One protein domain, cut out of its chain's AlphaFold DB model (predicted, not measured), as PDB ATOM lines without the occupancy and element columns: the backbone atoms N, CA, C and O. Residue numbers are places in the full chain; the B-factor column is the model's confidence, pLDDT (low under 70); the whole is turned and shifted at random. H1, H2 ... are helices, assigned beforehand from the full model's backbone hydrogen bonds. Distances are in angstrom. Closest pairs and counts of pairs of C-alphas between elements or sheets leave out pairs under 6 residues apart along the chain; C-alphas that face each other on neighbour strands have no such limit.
ATOM      1  N   LEU A 141     353.958 224.320 317.144       95.19
ATOM      2  CA  LEU A 141     353.762 224.320 318.597       95.19
ATOM      3  C   LEU A 141     354.051 225.681 319.246       95.19
ATOM      4  O   LEU A 141     353.291 226.108 320.111       95.19
ATOM      5  N   ALA A 142     355.101 226.396 318.826       96.25
ATOM      6  CA  ALA A 142     355.426 227.701 319.405       96.25
ATOM      7  C   ALA A 142     354.286 228.716 319.200       96.25
ATOM      8  O   ALA A 142     353.901 229.412 320.143       96.25
ATOM      9  N   ASN A 143     353.693 228.780 318.001       95.75
ATOM     10  CA  ASN A 143     352.546 229.660 317.758       95.75
ATOM     11  C   ASN A 143     351.279 229.176 318.466       95.75
ATOM     12  O   ASN A 143     350.494 230.013 318.909       95.75
ATOM     13  N   ALA A 144     351.095 227.865 318.621       96.56
ATOM     14  CA  ALA A 144     349.994 227.326 319.408       96.56
ATOM     15  C   ALA A 144     350.105 227.746 320.886       96.56
ATOM     16  O   ALA A 144     349.140 228.248 321.458       96.56
ATOM     17  N   MET A 145     351.295 227.656 321.492       97.44
ATOM     18  CA  MET A 145     351.530 228.131 322.865       97.44
ATOM     19  C   MET A 145     351.273 229.637 323.002       97.44
ATOM     20  O   MET A 145     350.608 230.067 323.945       97.44
ATOM     21  N   LYS A 146     351.707 230.433 322.017       97.38
ATOM     22  CA  LYS A 146     351.389 231.867 321.942       97.38
ATOM     23  C   LYS A 146     349.884 232.128 321.889       97.38
ATOM     24  O   LYS A 146     349.395 233.021 322.578       97.38
ATOM     25  N   ALA A 147     349.152 231.389 321.060       97.75
ATOM     26  CA  ALA A 147     347.714 231.570 320.905       97.75
ATOM     27  C   ALA A 147     346.964 231.228 322.203       97.75
ATOM     28  O   ALA A 147     346.122 232.010 322.642       97.75
ATOM     29  N   GLY A 148     347.355 230.141 322.877       97.75
ATOM     30  CA  GLY A 148     346.844 229.801 324.207       97.75
ATOM     31  C   GLY A 148     347.125 230.896 325.242       97.75
ATOM     32  O   GLY A 148     346.218 231.305 325.964       97.75
ATOM     33  N   ALA A 149     348.348 231.436 325.269       98.25
ATOM     34  CA  ALA A 149     348.719 232.529 326.168       98.25
ATOM     35  C   ALA A 149     347.849 233.781 325.942       98.25
ATOM     36  O   ALA A 149     347.262 234.303 326.889       98.25
ATOM     37  N   LYS A 150     347.690 234.209 324.682       97.94
ATOM     38  CA  LYS A 150     346.844 235.361 324.318       97.94
ATOM     39  C   LYS A 150     345.368 235.126 324.643       97.94
ATOM     40  O   LYS A 150     344.678 236.048 325.068       97.94
ATOM     41  N   PHE A 151     344.879 233.900 324.483       98.06
ATOM     42  CA  PHE A 151     343.525 233.548 324.891       98.06
ATOM     43  C   PHE A 151     343.349 233.637 326.412       98.06
ATOM     44  O   PHE A 151     342.389 234.253 326.875       98.06
ATOM     45  N   LEU A 152     344.305 233.123 327.192       97.81
ATOM     46  CA  LEU A 152     344.304 233.250 328.652       97.81
ATOM     47  C   LEU A 152     344.390 234.712 329.127       97.81
ATOM     48  O   LEU A 152     343.901 235.023 330.210       97.81
ATOM     49  N   ASP A 153     344.927 235.632 328.325       96.94
ATOM     50  CA  ASP A 153     344.893 237.071 328.631       96.94
ATOM     51  C   ASP A 153     343.497 237.691 328.446       96.94
ATOM     52  O   ASP A 153     343.204 238.736 329.030       96.94
ATOM     53  N   SER A 154     342.605 237.046 327.687       95.25
ATOM     54  CA  SER A 154     341.240 237.528 327.420       95.25
ATOM     55  C   SER A 154     340.190 237.055 328.432       95.25
ATOM     56  O   SER A 154     339.039 237.482 328.370       95.25
ATOM     57  N   VAL A 155     340.568 236.178 329.365       95.56
ATOM     58  CA  VAL A 155     339.624 235.569 330.311       95.56
ATOM     59  C   VAL A 155     339.193 236.538 331.414       95.56
ATOM     60  O   VAL A 155     339.745 237.633 331.568       95.56
ATOM     61  N   SER A 156     338.198 236.108 332.192       94.19
ATOM     62  CA  SER A 156     337.605 236.890 333.278       94.19
ATOM     63  C   SER A 156     338.607 237.291 334.368       94.19
ATOM     64  O   SER A 156     339.576 236.579 334.636       94.19
ATOM     65  N   ASP A 157     338.353 238.421 335.029       92.75
ATOM     66  CA  ASP A 157     339.192 238.905 336.135       92.75
ATOM     67  C   ASP A 157     339.189 237.943 337.327       92.75
ATOM     68  O   ASP A 157     340.173 237.866 338.060       92.75
ATOM     69  N   GLU A 158     338.100 237.202 337.529       93.88
ATOM     70  CA  GLU A 158     337.998 236.189 338.578       93.88
ATOM     71  C   GLU A 158     338.914 234.997 338.287       93.88
ATOM     72  O   GLU A 158     339.661 234.566 339.163       93.88
ATOM     73  N   GLU A 159     338.947 234.524 337.038       95.69
ATOM     74  CA  GLU A 159     339.851 233.446 336.620       95.69
ATOM     75  C   GLU A 159     341.325 233.860 336.754       95.69
ATOM     76  O   GLU A 159     342.143 233.082 337.258       95.69
ATOM     77  N   LYS A 160     341.651 235.116 336.411       95.19
ATOM     78  CA  LYS A 160     343.008 235.689 336.511       95.19
ATOM     79  C   LYS A 160     343.558 235.806 337.934       95.19
ATOM     80  O   LYS A 160     344.751 236.052 338.121       95.19
ATOM     81  N   GLN A 161     342.709 235.646 338.947       92.62
ATOM     82  CA  GLN A 161     343.131 235.622 340.348       92.62
ATOM     83  C   GLN A 161     343.554 234.223 340.811       92.62
ATOM     84  O   GLN A 161     344.120 234.090 341.894       92.62
ATOM     85  N   SER A 162     343.302 233.184 340.010       94.25
ATOM     86  CA  SER A 162     343.611 231.807 340.383       94.25
ATOM     87  C   SER A 162     345.068 231.422 340.123       94.25
ATOM     88  O   SER A 162     345.702 231.853 339.157       94.25
ATOM     89  N   VAL A 163     345.582 230.534 340.977       95.56
ATOM     90  CA  VAL A 163     346.908 229.924 340.806       95.56
ATOM     91  C   VAL A 163     346.974 229.093 339.527       95.56
ATOM     92  O   VAL A 163     347.960 229.191 338.802       95.56
ATOM     93  N   ASN A 164     345.918 228.332 339.223       94.44
ATOM     94  CA  ASN A 164     345.858 227.500 338.021       94.44
ATOM     95  C   ASN A 164     346.015 228.344 336.746       94.44
ATOM     96  O   ASN A 164     346.892 228.066 335.931       94.44
ATOM     97  N   TRP A 165     345.251 229.439 336.616       97.19
ATOM     98  CA  TRP A 165     345.395 230.361 335.485       97.19
ATOM     99  C   TRP A 165     346.816 230.925 335.387       97.19
ATOM    100  O   TRP A 165     347.413 230.901 334.309       97.19
ATOM    101  N   ALA A 166     347.381 231.398 336.506       97.75
ATOM    102  CA  ALA A 166     348.709 232.005 336.504       97.75
ATOM    103  C   ALA A 166     349.789 230.999 336.077       97.75
ATOM    104  O   ALA A 166     350.665 231.328 335.274       97.75
ATOM    105  N   MET A 167     349.684 229.757 336.560       96.75
ATOM    106  CA  MET A 167     350.564 228.660 336.175       96.75
ATOM    107  C   MET A 167     350.423 228.321 334.688       96.75
ATOM    108  O   MET A 167     351.432 228.268 333.980       96.75
ATOM    109  N   SER A 168     349.197 228.135 334.180       96.56
ATOM    110  CA  SER A 168     348.960 227.851 332.757       96.56
ATOM    111  C   SER A 168     349.498 228.969 331.861       96.56
ATOM    112  O   SER A 168     350.204 228.696 330.889       96.56
ATOM    113  N   ARG A 169     349.240 230.234 332.214       98.19
ATOM    114  CA  ARG A 169     349.678 231.394 331.428       98.19
ATOM    115  C   ARG A 169     351.199 231.545 331.394       98.19
ATOM    116  O   ARG A 169     351.749 231.825 330.324       98.19
ATOM    117  N   ALA A 170     351.873 231.343 332.529       97.88
ATOM    118  CA  ALA A 170     353.336 231.347 332.613       97.88
ATOM    119  C   ALA A 170     353.952 230.177 331.828       97.88
ATOM    120  O   ALA A 170     354.918 230.360 331.089       97.88
ATOM    121  N   SER A 171     353.357 228.985 331.934       96.06
ATOM    122  CA  SER A 171     353.824 227.774 331.243       96.06
ATOM    123  C   SER A 171     353.720 227.895 329.727       96.06
ATOM    124  O   SER A 171     354.631 227.475 329.013       96.06
ATOM    125  N   MET A 172     352.637 228.493 329.220       97.56
ATOM    126  CA  MET A 172     352.472 228.746 327.786       97.56
ATOM    127  C   MET A 172     353.493 229.754 327.261       97.56
ATOM    128  O   MET A 172     354.061 229.528 326.196       97.56
ATOM    129  N   GLN A 173     353.780 230.822 328.013       97.88
ATOM    130  CA  GLN A 173     354.845 231.758 327.647       97.88
ATOM    131  C   GLN A 173     356.209 231.058 327.607       97.88
ATOM    132  O   GLN A 173     356.881 231.096 326.581       97.88
ATOM    133  N   GLN A 174     356.582 230.361 328.682       95.94
ATOM    134  CA  GLN A 174     357.850 229.631 328.759       95.94
ATOM    135  C   GLN A 174     357.985 228.604 327.622       95.94
ATOM    136  O   GLN A 174     359.054 228.463 327.028       95.94
ATOM    137  N   SER A 175     356.899 227.899 327.296       95.56
ATOM    138  CA  SER A 175     356.882 226.921 326.206       95.56
ATOM    139  C   SER A 175     357.007 227.589 324.839       95.56
ATOM    140  O   SER A 175     357.742 227.081 323.999       95.56
ATOM    141  N   HIS A 176     356.338 228.727 324.610       97.25
ATOM    142  CA  HIS A 176     356.512 229.514 323.387       97.25
ATOM    143  C   HIS A 176     357.974 229.923 323.202       97.25
ATOM    144  O   HIS A 176     358.539 229.637 322.152       97.25
ATOM    145  N   GLU A 177     358.585 230.525 324.228       95.94
ATOM    146  CA  GLU A 177     359.982 230.974 324.194       95.94
ATOM    147  C   GLU A 177     360.927 229.801 323.890       95.94
ATOM    148  O   GLU A 177     361.686 229.851 322.926       95.94
ATOM    149  N   MET A 178     360.808 228.696 324.633       94.25
ATOM    150  CA  MET A 178     361.645 227.507 324.439       94.25
ATOM    151  C   MET A 178     361.495 226.888 323.041       94.25
ATOM    152  O   MET A 178     362.486 226.484 322.434       94.25
ATOM    153  N   LEU A 179     360.263 226.760 322.541       95.69
ATOM    154  CA  LEU A 179     359.997 226.153 321.235       95.69
ATOM    155  C   LEU A 179     360.438 227.072 320.094       95.69
ATOM    156  O   LEU A 179     361.026 226.590 319.130       95.69
ATOM    157  N   ALA A 180     360.203 228.380 320.217       95.75
ATOM    158  CA  ALA A 180     360.645 229.353 319.230       95.75
ATOM    159  C   ALA A 180     362.177 229.389 319.136       95.75
ATOM    160  O   ALA A 180     362.713 229.317 318.033       95.75
ATOM    161  N   GLU A 181     362.881 229.384 320.275       94.50
ATOM    162  CA  GLU A 181     364.345 229.259 320.325       94.50
ATOM    163  C   GLU A 181     364.833 227.974 319.642       94.50
ATOM    164  O   GLU A 181     365.716 228.025 318.785       94.50
ATOM    165  N   ARG A 182     364.247 226.822 320.002       93.88
ATOM    166  CA  ARG A 182     364.611 225.510 319.444       93.88
ATOM    167  C   ARG A 182     364.442 225.467 317.924       93.88
ATOM    168  O   ARG A 182     365.290 224.906 317.235       93.88
ATOM    169  N   ASP A 183     363.354 226.045 317.423       92.81
ATOM    170  CA  ASP A 183     362.961 225.969 316.014       92.81
ATOM    171  C   ASP A 183     363.492 227.150 315.178       92.81
ATOM    172  O   ASP A 183     363.181 227.257 313.991       92.81
ATOM    173  N   GLY A 184     364.283 228.052 315.776       92.62
ATOM    174  CA  GLY A 184     364.804 229.249 315.104       92.62
ATOM    175  C   GLY A 184     363.715 230.245 314.684       92.62
ATOM    176  O   GLY A 184     363.904 231.007 313.735       92.62
ATOM    177  N   GLN A 185     362.563 230.225 315.357       92.25
ATOM    178  CA  GLN A 185     361.459 231.153 315.130       92.25
ATOM    179  C   GLN A 185     361.631 232.428 315.974       92.25
ATOM    180  O   GLN A 185     362.300 232.404 317.010       92.25
ATOM    181  N   PRO A 186     361.010 233.555 315.581       90.56
ATOM    182  CA  PRO A 186     361.004 234.755 316.407       90.56
ATOM    183  C   PRO A 186     360.365 234.487 317.773       90.56
ATOM    184  O   PRO A 186     359.228 234.019 317.850       90.56
ATOM    185  N   VAL A 187     361.085 234.830 318.839       92.88
ATOM    186  CA  VAL A 187     360.539 234.861 320.198       92.88
ATOM    187  C   VAL A 187     359.750 236.160 320.350       92.88
ATOM    188  O   VAL A 187     360.326 237.249 320.328       92.88
ATOM    189  N   GLU A 188     358.425 236.066 320.459       91.56
ATOM    190  CA  GLU A 188     357.582 237.231 320.741       91.56
ATOM    191  C   GLU A 188     357.579 237.540 322.240       91.56
ATOM    192  O   GLU A 188     357.562 236.638 323.079       91.56
ATOM    193  N   ASN A 189     357.531 238.829 322.588       92.00
ATOM    194  CA  ASN A 189     357.306 239.231 323.970       92.00
ATOM    195  C   ASN A 189     355.835 238.984 324.348       92.00
ATOM    196  O   ASN A 189     354.933 239.621 323.799       92.00
ATOM    197  N   LEU A 190     355.615 238.062 325.286       94.75
ATOM    198  CA  LEU A 190     354.304 237.698 325.830       94.75
ATOM    199  C   LEU A 190     354.202 237.979 327.335       94.75
ATOM    200  O   LEU A 190     353.388 237.341 328.011       94.75
ATOM    201  N   ASP A 191     355.023 238.893 327.854       94.62
ATOM    202  CA  ASP A 191     355.057 239.241 329.269       94.62
ATOM    203  C   ASP A 191     353.672 239.664 329.770       94.62
ATOM    204  O   ASP A 191     353.006 240.534 329.210       94.62
ATOM    205  N   SER A 192     353.238 239.028 330.854       94.12
ATOM    206  CA  SER A 192     351.997 239.377 331.541       94.12
ATOM    207  C   SER A 192     352.260 240.440 332.592       94.12
ATOM    208  O   SER A 192     353.241 240.343 333.321       94.12
ATOM    209  N   ASP A 193     351.346 241.395 332.765       93.50
ATOM    210  CA  ASP A 193     351.396 242.348 333.879       93.50
ATOM    211  C   ASP A 193     351.026 241.739 335.233       93.50
ATOM    212  O   ASP A 193     351.274 242.361 336.268       93.50
ATOM    213  N   ASN A 194     350.477 240.522 335.249       95.62
ATOM    214  CA  ASN A 194     350.106 239.839 336.477       95.62
ATOM    215  C   ASN A 194     351.365 239.439 337.282       95.62
ATOM    216  O   ASN A 194     352.197 238.671 336.785       95.62
ATOM    217  N   PRO A 195     351.521 239.916 338.535       96.12
ATOM    218  CA  PRO A 195     352.709 239.648 339.339       96.12
ATOM    219  C   PRO A 195     352.990 238.160 339.557       96.12
ATOM    220  O   PRO A 195     354.152 237.750 339.540       96.12
ATOM    221  N   LEU A 196     351.948 237.348 339.766       97.31
ATOM    222  CA  LEU A 196     352.111 235.916 340.000       97.31
ATOM    223  C   LEU A 196     352.611 235.206 338.737       97.31
ATOM    224  O   LEU A 196     353.529 234.396 338.836       97.31
ATOM    225  N   VAL A 197     352.098 235.571 337.556       98.19
ATOM    226  CA  VAL A 197     352.609 235.053 336.272       98.19
ATOM    227  C   VAL A 197     354.092 235.381 336.102       98.19
ATOM    228  O   VAL A 197     354.868 234.487 335.766       98.19
ATOM    229  N   LYS A 198     354.510 236.626 336.390       97.31
ATOM    230  CA  LYS A 198     355.925 237.039 336.293       97.31
ATOM    231  C   LYS A 198     356.830 236.183 337.180       97.31
ATOM    232  O   LYS A 198     357.854 235.691 336.710       97.31
ATOM    233  N   VAL A 199     356.448 235.982 338.445       97.75
ATOM    234  CA  VAL A 199     357.242 235.184 339.396       97.75
ATOM    235  C   VAL A 199     357.298 233.716 338.982       97.75
ATOM    236  O   VAL A 199     358.384 233.140 338.982       97.75
ATOM    237  N   ILE A 200     356.173 233.118 338.576       97.81
ATOM    238  CA  ILE A 200     356.146 231.723 338.110       97.81
ATOM    239  C   ILE A 200     357.034 231.559 336.872       97.81
ATOM    240  O   ILE A 200     357.879 230.667 336.841       97.81
ATOM    241  N   LYS A 201     356.901 232.441 335.873       97.31
ATOM    242  CA  LYS A 201     357.719 232.388 334.653       97.31
ATOM    243  C   LYS A 201     359.204 232.495 334.981       97.31
ATOM    244  O   LYS A 201     359.989 231.679 334.504       97.31
ATOM    245  N   ALA A 202     359.586 233.460 335.818       96.00
ATOM    246  CA  ALA A 202     360.973 233.638 336.241       96.00
ATOM    247  C   ALA A 202     361.518 232.397 336.963       96.00
ATOM    248  O   ALA A 202     362.641 231.977 336.690       96.00
ATOM    249  N   ALA A 203     360.716 231.777 337.833       96.38
ATOM    250  CA  ALA A 203     361.096 230.565 338.547       96.38
ATOM    251  C   ALA A 203     361.294 229.365 337.602       96.38
ATOM    252  O   ALA A 203     362.303 228.667 337.698       96.38
ATOM    253  N   LEU A 204     360.384 229.172 336.639       95.94
ATOM    254  CA  LEU A 204     360.509 228.145 335.597       95.94
ATOM    255  C   LEU A 204     361.750 228.371 334.723       95.94
ATOM    256  O   LEU A 204     362.490 227.431 334.443       95.94
ATOM    257  N   SER A 205     362.010 229.620 334.319       93.50
ATOM    258  CA  SER A 205     363.214 229.973 333.561       93.50
ATOM    259  C   SER A 205     364.493 229.704 334.365       93.50
ATOM    260  O   SER A 205     365.449 229.171 333.810       93.50
ATOM    261  N   ALA A 206     364.515 230.032 335.661       93.69
ATOM    262  CA  ALA A 206     365.679 229.837 336.530       93.69
ATOM    263  C   ALA A 206     365.973 228.359 336.838       93.69
ATOM    264  O   ALA A 206     367.117 228.014 337.124       93.69
ATOM    265  N   ALA A 207     364.956 227.496 336.791       93.50
ATOM    266  CA  ALA A 207     365.107 226.058 336.999       93.50
ATOM    267  C   ALA A 207     365.540 225.293 335.734       93.50
ATOM    268  O   ALA A 207     365.941 224.137 335.845       93.50
ATOM    269  N   LYS A 208     365.463 225.908 334.542       89.38
ATOM    270  CA  LYS A 208     365.797 225.272 333.255       89.38
ATOM    271  C   LYS A 208     367.224 224.708 333.283       89.38
ATOM    272  O   LYS A 208     368.177 225.459 333.480       89.38
ATOM    273  N   GLY A 209     367.370 223.407 333.023       88.06
ATOM    274  CA  GLY A 209     368.671 222.736 332.979       88.06
ATOM    275  C   GLY A 209     369.196 222.248 334.332       88.06
ATOM    276  O   GLY A 209     370.287 221.682 334.370       88.06
ATOM    277  N   ASP A 210     368.441 222.427 335.421       91.12
ATOM    278  CA  ASP A 210     368.679 221.760 336.704       91.12
ATOM    279  C   ASP A 210     367.691 220.584 336.852       91.12
ATOM    280  O   ASP A 210     366.521 220.807 337.180       91.12
ATOM    281  N   PRO A 211     368.132 219.323 336.664       88.06
ATOM    282  CA  PRO A 211     367.252 218.154 336.718       88.06
ATOM    283  C   PRO A 211     366.531 217.973 338.059       88.06
ATOM    284  O   PRO A 211     365.479 217.335 338.109       88.06
ATOM    285  N   ALA A 212     367.082 218.518 339.149       88.94
ATOM    286  CA  ALA A 212     366.466 218.443 340.470       88.94
ATOM    287  C   ALA A 212     365.342 219.472 340.659       88.94
ATOM    288  O   ALA A 212     364.594 219.380 341.631       88.94
ATOM    289  N   ARG A 213     365.237 220.467 339.768       89.12
ATOM    290  CA  ARG A 213     364.315 221.601 339.911       89.12
ATOM    291  C   ARG A 213     363.356 221.768 338.743       89.12
ATOM    292  O   ARG A 213     362.247 222.241 338.954       89.12
ATOM    293  N   GLU A 214     363.759 221.405 337.530       88.00
ATOM    294  CA  GLU A 214     362.994 221.700 336.312       88.00
ATOM    295  C   GLU A 214     361.680 220.918 336.202       88.00
ATOM    296  O   GLU A 214     360.734 221.362 335.547       88.00
ATOM    297  N   ARG A 215     361.592 219.757 336.858       87.56
ATOM    298  CA  ARG A 215     360.401 218.913 336.814       87.56
ATOM    299  C   ARG A 215     359.361 219.398 337.822       87.56
ATOM    300  O   ARG A 215     359.626 219.473 339.016       87.56
ATOM    301  N   SER A 216     358.154 219.669 337.329       90.31
ATOM    302  CA  SER A 216     356.991 219.896 338.191       90.31
ATOM    303  C   SER A 216     356.472 218.580 338.779       90.31
ATOM    304  O   SER A 216     356.527 217.529 338.132       90.31
ATOM    305  N   GLU A 217     355.934 218.654 339.991       89.88
ATOM    306  CA  GLU A 217     355.419 217.522 340.756       89.88
ATOM    307  C   GLU A 217     353.937 217.703 341.082       89.88
ATOM    308  O   GLU A 217     353.511 218.743 341.584       89.88
ATOM    309  N   GLY A 218     353.146 216.657 340.835       89.62
ATOM    310  CA  GLY A 218     351.719 216.657 341.142       89.62
ATOM    311  C   GLY A 218     350.911 217.692 340.352       89.62
ATOM    312  O   GLY A 218     351.336 218.206 339.317       89.62
ATOM    313  N   ARG A 219     349.693 217.954 340.832       87.44
ATOM    314  CA  ARG A 219     348.812 219.000 340.301       87.44
ATOM    315  C   ARG A 219     349.129 220.325 340.995       87.44
ATOM    316  O   ARG A 219     349.292 220.346 342.210       87.44
ATOM    317  N   ILE A 220     349.170 221.411 340.223       92.38
ATOM    318  CA  ILE A 220     349.414 222.774 340.713       92.38
ATOM    319  C   ILE A 220     348.127 223.590 340.565       92.38
ATOM    320  O   ILE A 220     347.932 224.292 339.576       92.38
ATOM    321  N   ASP A 221     347.222 223.465 341.528       87.00
ATOM    322  CA  ASP A 221     345.923 224.159 341.540       87.00
ATOM    323  C   ASP A 221     345.743 225.089 342.751       87.00
ATOM    324  O   ASP A 221     344.818 225.902 342.790       87.00
ATOM    325  N   SER A 222     346.664 225.030 343.711       93.19
ATOM    326  CA  SER A 222     346.642 225.810 344.946       93.19
ATOM    327  C   SER A 222     347.978 226.494 345.217       93.19
ATOM    328  O   SER A 222     349.037 226.055 344.765       93.19
ATOM    329  N   LEU A 223     347.946 227.557 346.023       94.69
ATOM    330  CA  LEU A 223     349.153 228.283 346.423       94.69
ATOM    331  C   LEU A 223     350.139 227.386 347.188       94.69
ATOM    332  O   LEU A 223     351.347 227.550 347.061       94.69
ATOM    333  N   GLU A 224     349.631 226.430 347.966       95.62
ATOM    334  CA  GLU A 224     350.456 225.440 348.659       95.62
ATOM    335  C   GLU A 224     351.174 224.525 347.659       95.62
ATOM    336  O   GLU A 224     352.402 224.456 347.680       95.62
ATOM    337  N   SER A 225     350.430 223.926 346.720       95.56
ATOM    338  CA  SER A 225     351.003 223.063 345.675       95.56
ATOM    339  C   SER A 225     351.987 223.794 344.755       95.56
ATOM    340  O   SER A 225     352.937 223.195 344.260       95.56
ATOM    341  N   LEU A 226     351.790 225.098 344.537       96.06
ATOM    342  CA  LEU A 226     352.702 225.943 343.767       96.06
ATOM    343  C   LEU A 226     354.027 226.151 344.510       96.06
ATOM    344  O   LEU A 226     355.096 226.050 343.916       96.06
ATOM    345  N   LYS A 227     353.963 226.426 345.815       96.12
ATOM    346  CA  LYS A 227     355.151 226.650 346.650       96.12
ATOM    347  C   LYS A 227     355.927 225.370 346.933       96.12
ATOM    348  O   LYS A 227     357.124 225.446 347.182       96.12
ATOM    349  N   SER A 228     355.276 224.211 346.880       96.00
ATOM    350  CA  SER A 228     355.951 222.923 347.047       96.00
ATOM    351  C   SER A 228     356.754 222.493 345.817       96.00
ATOM    352  O   SER A 228     357.446 221.481 345.884       96.00
ATOM    353  N   GLN A 229     356.662 223.213 344.692       96.69
ATOM    354  CA  GLN A 229     357.350 222.816 343.470       96.69
ATOM    355  C   GLN A 229     358.876 222.921 343.606       96.69
ATOM    356  O   GLN A 229     359.379 223.920 344.131       96.69
ATOM    357  N   PRO A 230     359.647 221.968 343.049       96.12
ATOM    358  CA  PRO A 230     361.109 222.027 343.088       96.12
ATOM    359  C   PRO A 230     361.700 223.314 342.482       96.12
ATOM    360  O   PRO A 230     362.649 223.900 343.018       96.12
ATOM    361  N   TRP A 231     361.104 223.817 341.398       95.69
ATOM    362  CA  TRP A 231     361.495 225.085 340.777       95.69
ATOM    363  C   TRP A 231     361.171 226.307 341.654       95.69
ATOM    364  O   TRP A 231     361.878 227.311 341.576       95.69
ATOM    365  N   ALA A 232     360.175 226.218 342.540       95.94
ATOM    366  CA  ALA A 232     359.744 227.304 343.425       95.94
ATOM    367  C   ALA A 232     360.600 227.450 344.693       95.94
ATOM    368  O   ALA A 232     360.475 228.453 345.400       95.94
ATOM    369  N   LYS A 233     361.487 226.486 344.978       94.00
ATOM    370  CA  LYS A 233     362.317 226.477 346.188       94.00
ATOM    371  C   LYS A 233     363.113 227.777 346.358       94.00
ATOM    372  O   LYS A 233     363.909 228.148 345.487       94.00
ATOM    373  N   GLY A 234     362.933 228.433 347.503       94.12
ATOM    374  CA  GLY A 234     363.553 229.719 347.841       94.12
ATOM    375  C   GLY A 234     362.819 230.954 347.299       94.12
ATOM    376  O   GLY A 234     363.277 232.076 347.521       94.12
ATOM    377  N   LEU A 235     361.698 230.775 346.590       96.00
ATOM    378  CA  LEU A 235     360.854 231.847 346.046       96.00
ATOM    379  C   LEU A 235     359.479 231.916 346.727       96.00
ATOM    380  O   LEU A 235     358.631 232.709 346.323       96.00
ATOM    381  N   GLU A 236     359.246 231.140 347.785       96.25
ATOM    382  CA  GLU A 236     357.944 230.974 348.439       96.25
ATOM    383  C   GLU A 236     357.373 232.318 348.918       96.25
ATOM    384  O   GLU A 236     356.205 232.629 348.681       96.25
ATOM    385  N   ALA A 237     358.219 233.163 349.517       96.81
ATOM    386  CA  ALA A 237     357.827 234.498 349.966       96.81
ATOM    387  C   ALA A 237     357.469 235.438 348.799       96.81
ATOM    388  O   ALA A 237     356.543 236.248 348.916       96.81
ATOM    389  N   GLN A 238     358.177 235.325 347.668       96.94
ATOM    390  CA  GLN A 238     357.897 236.109 346.462       96.94
ATOM    391  C   GLN A 238     356.583 235.660 345.821       96.94
ATOM    392  O   GLN A 238     355.772 236.502 345.442       96.94
ATOM    393  N   ILE A 239     356.338 234.349 345.776       96.81
ATOM    394  CA  ILE A 239     355.079 233.754 345.316       96.81
ATOM    395  C   ILE A 239     353.911 234.255 346.176       96.81
ATOM    396  O   ILE A 239     352.911 234.732 345.637       96.81
ATOM    397  N   ASP A 240     354.051 234.243 347.504       96.19
ATOM    398  CA  ASP A 240     353.024 234.749 348.421       96.19
ATOM    399  C   ASP A 240     352.745 236.250 348.214       96.19
ATOM    400  O   ASP A 240     351.590 236.693 348.223       96.19
ATOM    401  N   GLN A 241     353.792 237.058 348.022       96.06
ATOM    402  CA  GLN A 241     353.648 238.489 347.746       96.06
ATOM    403  C   GLN A 241     352.968 238.740 346.397       96.06
ATOM    404  O   GLN A 241     352.058 239.570 346.316       96.06
ATOM    405  N   ALA A 242     353.387 238.017 345.363       95.94
ATOM    406  CA  ALA A 242     352.871 238.146 344.012       95.94
ATOM    407  C   ALA A 242     351.408 237.699 343.914       95.94
ATOM    408  O   ALA A 242     350.603 238.397 343.298       95.94
ATOM    409  N   HIS A 243     351.029 236.611 344.589       94.88
ATOM    410  CA  HIS A 243     349.635 236.177 344.683       94.88
ATOM    411  C   HIS A 243     348.763 237.268 345.323       94.88
ATOM    412  O   HIS A 243     347.788 237.709 344.719       94.88
ATOM    413  N   ARG A 244     349.174 237.819 346.480       93.62
ATOM    414  CA  ARG A 244     348.447 238.932 347.127       93.62
ATOM    415  C   ARG A 244     348.332 240.169 346.233       93.62
ATOM    416  O   ARG A 244     347.294 240.828 346.238       93.62
ATOM    417  N   ALA A 245     349.394 240.518 345.510       92.19
ATOM    418  CA  ALA A 245     349.383 241.651 344.588       92.19
ATOM    419  C   ALA A 245     348.423 241.414 343.409       92.19
ATOM    420  O   ALA A 245     347.685 242.323 343.039       92.19
ATOM    421  N   SER A 246     348.374 240.185 342.891       90.19
ATOM    422  CA  SER A 246     347.493 239.783 341.789       90.19
ATOM    423  C   SER A 246     346.016 239.843 342.189       90.19
ATOM    424  O   SER A 246     345.205 240.417 341.464       90.19
ATOM    425  N   THR A 247     345.660 239.360 343.387       86.12
ATOM    426  CA  THR A 247     344.287 239.470 343.914       86.12
ATOM    427  C   THR A 247     343.867 240.931 344.103       86.12
ATOM    428  O   THR A 247     342.760 241.318 343.738       86.12
ATOM    429  N   LYS A 248     344.765 241.783 344.624       82.06
ATOM    430  CA  LYS A 248     344.498 243.225 344.761       82.06
ATOM    431  C   LYS A 248     344.320 243.911 343.409       82.06
ATOM    432  O   LYS A 248     343.444 244.760 343.281       82.06
ATOM    433  N   GLN A 249     345.133 243.553 342.415       77.94
ATOM    434  CA  GLN A 249     345.000 244.071 341.055       77.94
ATOM    435  C   GLN A 249     343.631 243.709 340.467       77.94
ATOM    436  O   GLN A 249     342.961 244.594 339.950       77.94
ATOM    437  N   GLY A 250     343.179 242.459 340.631       71.25
ATOM    438  CA  GLY A 250     341.836 242.029 340.220       71.25
ATOM    439  C   GLY A 250     340.716 242.834 340.891       71.25
ATOM    440  O   GLY A 250     339.836 243.351 340.208       71.25
ATOM    441  N   ALA A 251     340.792 243.042 342.210       69.50
ATOM    442  CA  ALA A 251     339.794 243.824 342.953       69.50
ATOM    443  C   ALA A 251     339.740 245.316 342.546       69.50
ATOM    444  O   ALA A 251     338.682 245.948 342.568       69.50
ATOM    445  N   LEU A 252     340.878 245.903 342.160       63.47
ATOM    446  CA  LEU A 252     340.938 247.290 341.677       63.47
ATOM    447  C   LEU A 252     340.352 247.466 340.271       63.47
ATOM    448  O   LEU A 252     339.925 248.567 339.932       63.47
ATOM    449  N   LEU A 253     340.358 246.414 339.451       60.00
ATOM    450  CA  LEU A 253     339.726 246.430 338.131       60.00
ATOM    451  C   LEU A 253     338.201 246.312 338.252       60.00
ATOM    452  O   LEU A 253     337.488 247.020 337.547       60.00
ATOM    453  N   ASP A 254     337.713 245.508 339.199       57.75
ATOM    454  CA  ASP A 254     336.275 245.314 339.440       57.75
ATOM    455  C   ASP A 254     335.589 246.557 340.045       57.75
ATOM    456  O   ASP A 254     334.414 246.804 339.811       57.75
ATOM    457  N   SER A 255     336.331 247.399 340.774       53.31
ATOM    458  CA  SER A 255     335.808 248.624 341.410       53.31
ATOM    459  C   SER A 255     335.764 249.866 340.505       53.31
ATOM    460  O   SER A 255     335.344 250.933 340.955       53.31
ATOM    461  N   LYS A 256     336.215 249.763 339.247       48.81
ATOM    462  CA  LYS A 256     336.245 250.873 338.272       48.81
ATOM    463  C   LYS A 256     335.158 250.786 337.190       48.81
ATOM    464  O   LYS A 256     335.224 251.546 336.222       48.81
ATOM    465  N   VAL A 257     334.188 249.889 337.348       41.69
ATOM    466  CA  VAL A 257     333.051 249.669 336.435       41.69
ATOM    467  C   VAL A 257     331.750 249.978 337.167       41.69
ATOM    468  O   VAL A 257     330.835 250.511 336.504       41.69
TER     469      VAL A 257
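Overview. This is residues 141 to 257 of the 257 residues of an uncharacterized protein of Azospirillum sp. TSH64 (UniProt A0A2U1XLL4). The longest helix, H2, lies between H1, which pairs with it as a helical hairpin, and H3, which crosses its other side at a steep tilt. H5 packs on H3 with residues 238 to 246 and runs on past H3 to the far end of the model, while the short H4 lies by the beginnings of H2 and H5. The printed part has 117 residues with five named helices, in the order H1, H2, H3, H4, H5 along the chain, and no named strand; the class is all helix. It is compact, with a radius of gyration of the C-alphas of 14.3 A, and its C-alphas span 43 by 30 by 20 A.

Arrangement. H2, residues 163 to 182, touches H1, residues 141 to 153, at a shallow tilt of 29 degrees, opposite ways; their closest C-alphas, of Ala 142 and His 176, are 4.5 A apart. H2 touches H3, residues 195 to 207, at a steep tilt of 46 degrees, the same way, and the closest C-alphas, of Ala 170 and Lys 201, are 4.9 A apart. Residues 195 to 200 of H3 touch residues 238 to 246 of H5, residues 236 to 254, with the closest C-alphas, of Leu 196 and Ala 242, 4.7 A apart. H3 and H5 stand at a shallow tilt of 31 degrees and run opposite ways. H4, residues 223 to 227, only just touches H5, with 3 pairs of C-alphas within 8 A, the closest those of Lys 227 and Glu 236 at 5.4 A. H2 and H4 are close but not clearly touching, with the closest C-alphas, of Val 163 and Leu 223, 6.3 A apart. H2 and H5 are also close but not clearly touching, and only just about perpendicular at 72 degrees. H1 is apart from H3, H4 and H5, and H3 is apart from H4. The helix packing is only just mostly aligned, two of three tilted pairs being shallow. In H1, H2, H3, H4 and H5 every O i to N i+4 pair is within hydrogen-bond range.

Along the chain. H2 measures 28.1 A from C-alpha 163 at (346.908, 229.924, 340.806) to C-alpha 182. H5 measures 27.5 A and ends at C-alpha 254, (336.275, 245.314, 339.440). H1 begins at C-alpha 141, (353.762, 224.320, 318.597), and measures 18.5 A, as does H3; H4 measures 6.2 A.

Size, cuts and confidence. The C-alphas farthest apart, of Pro 211 and Val 257, are 46.5 A apart. The printed part has no cut and ends at residue 257, the chain's last. The links from H2 to H3 and from H3 to H4 are long, with 12 and 15 residues. Mean pLDDT of the printed part is 91.8; residues 251 to 257 are under 70.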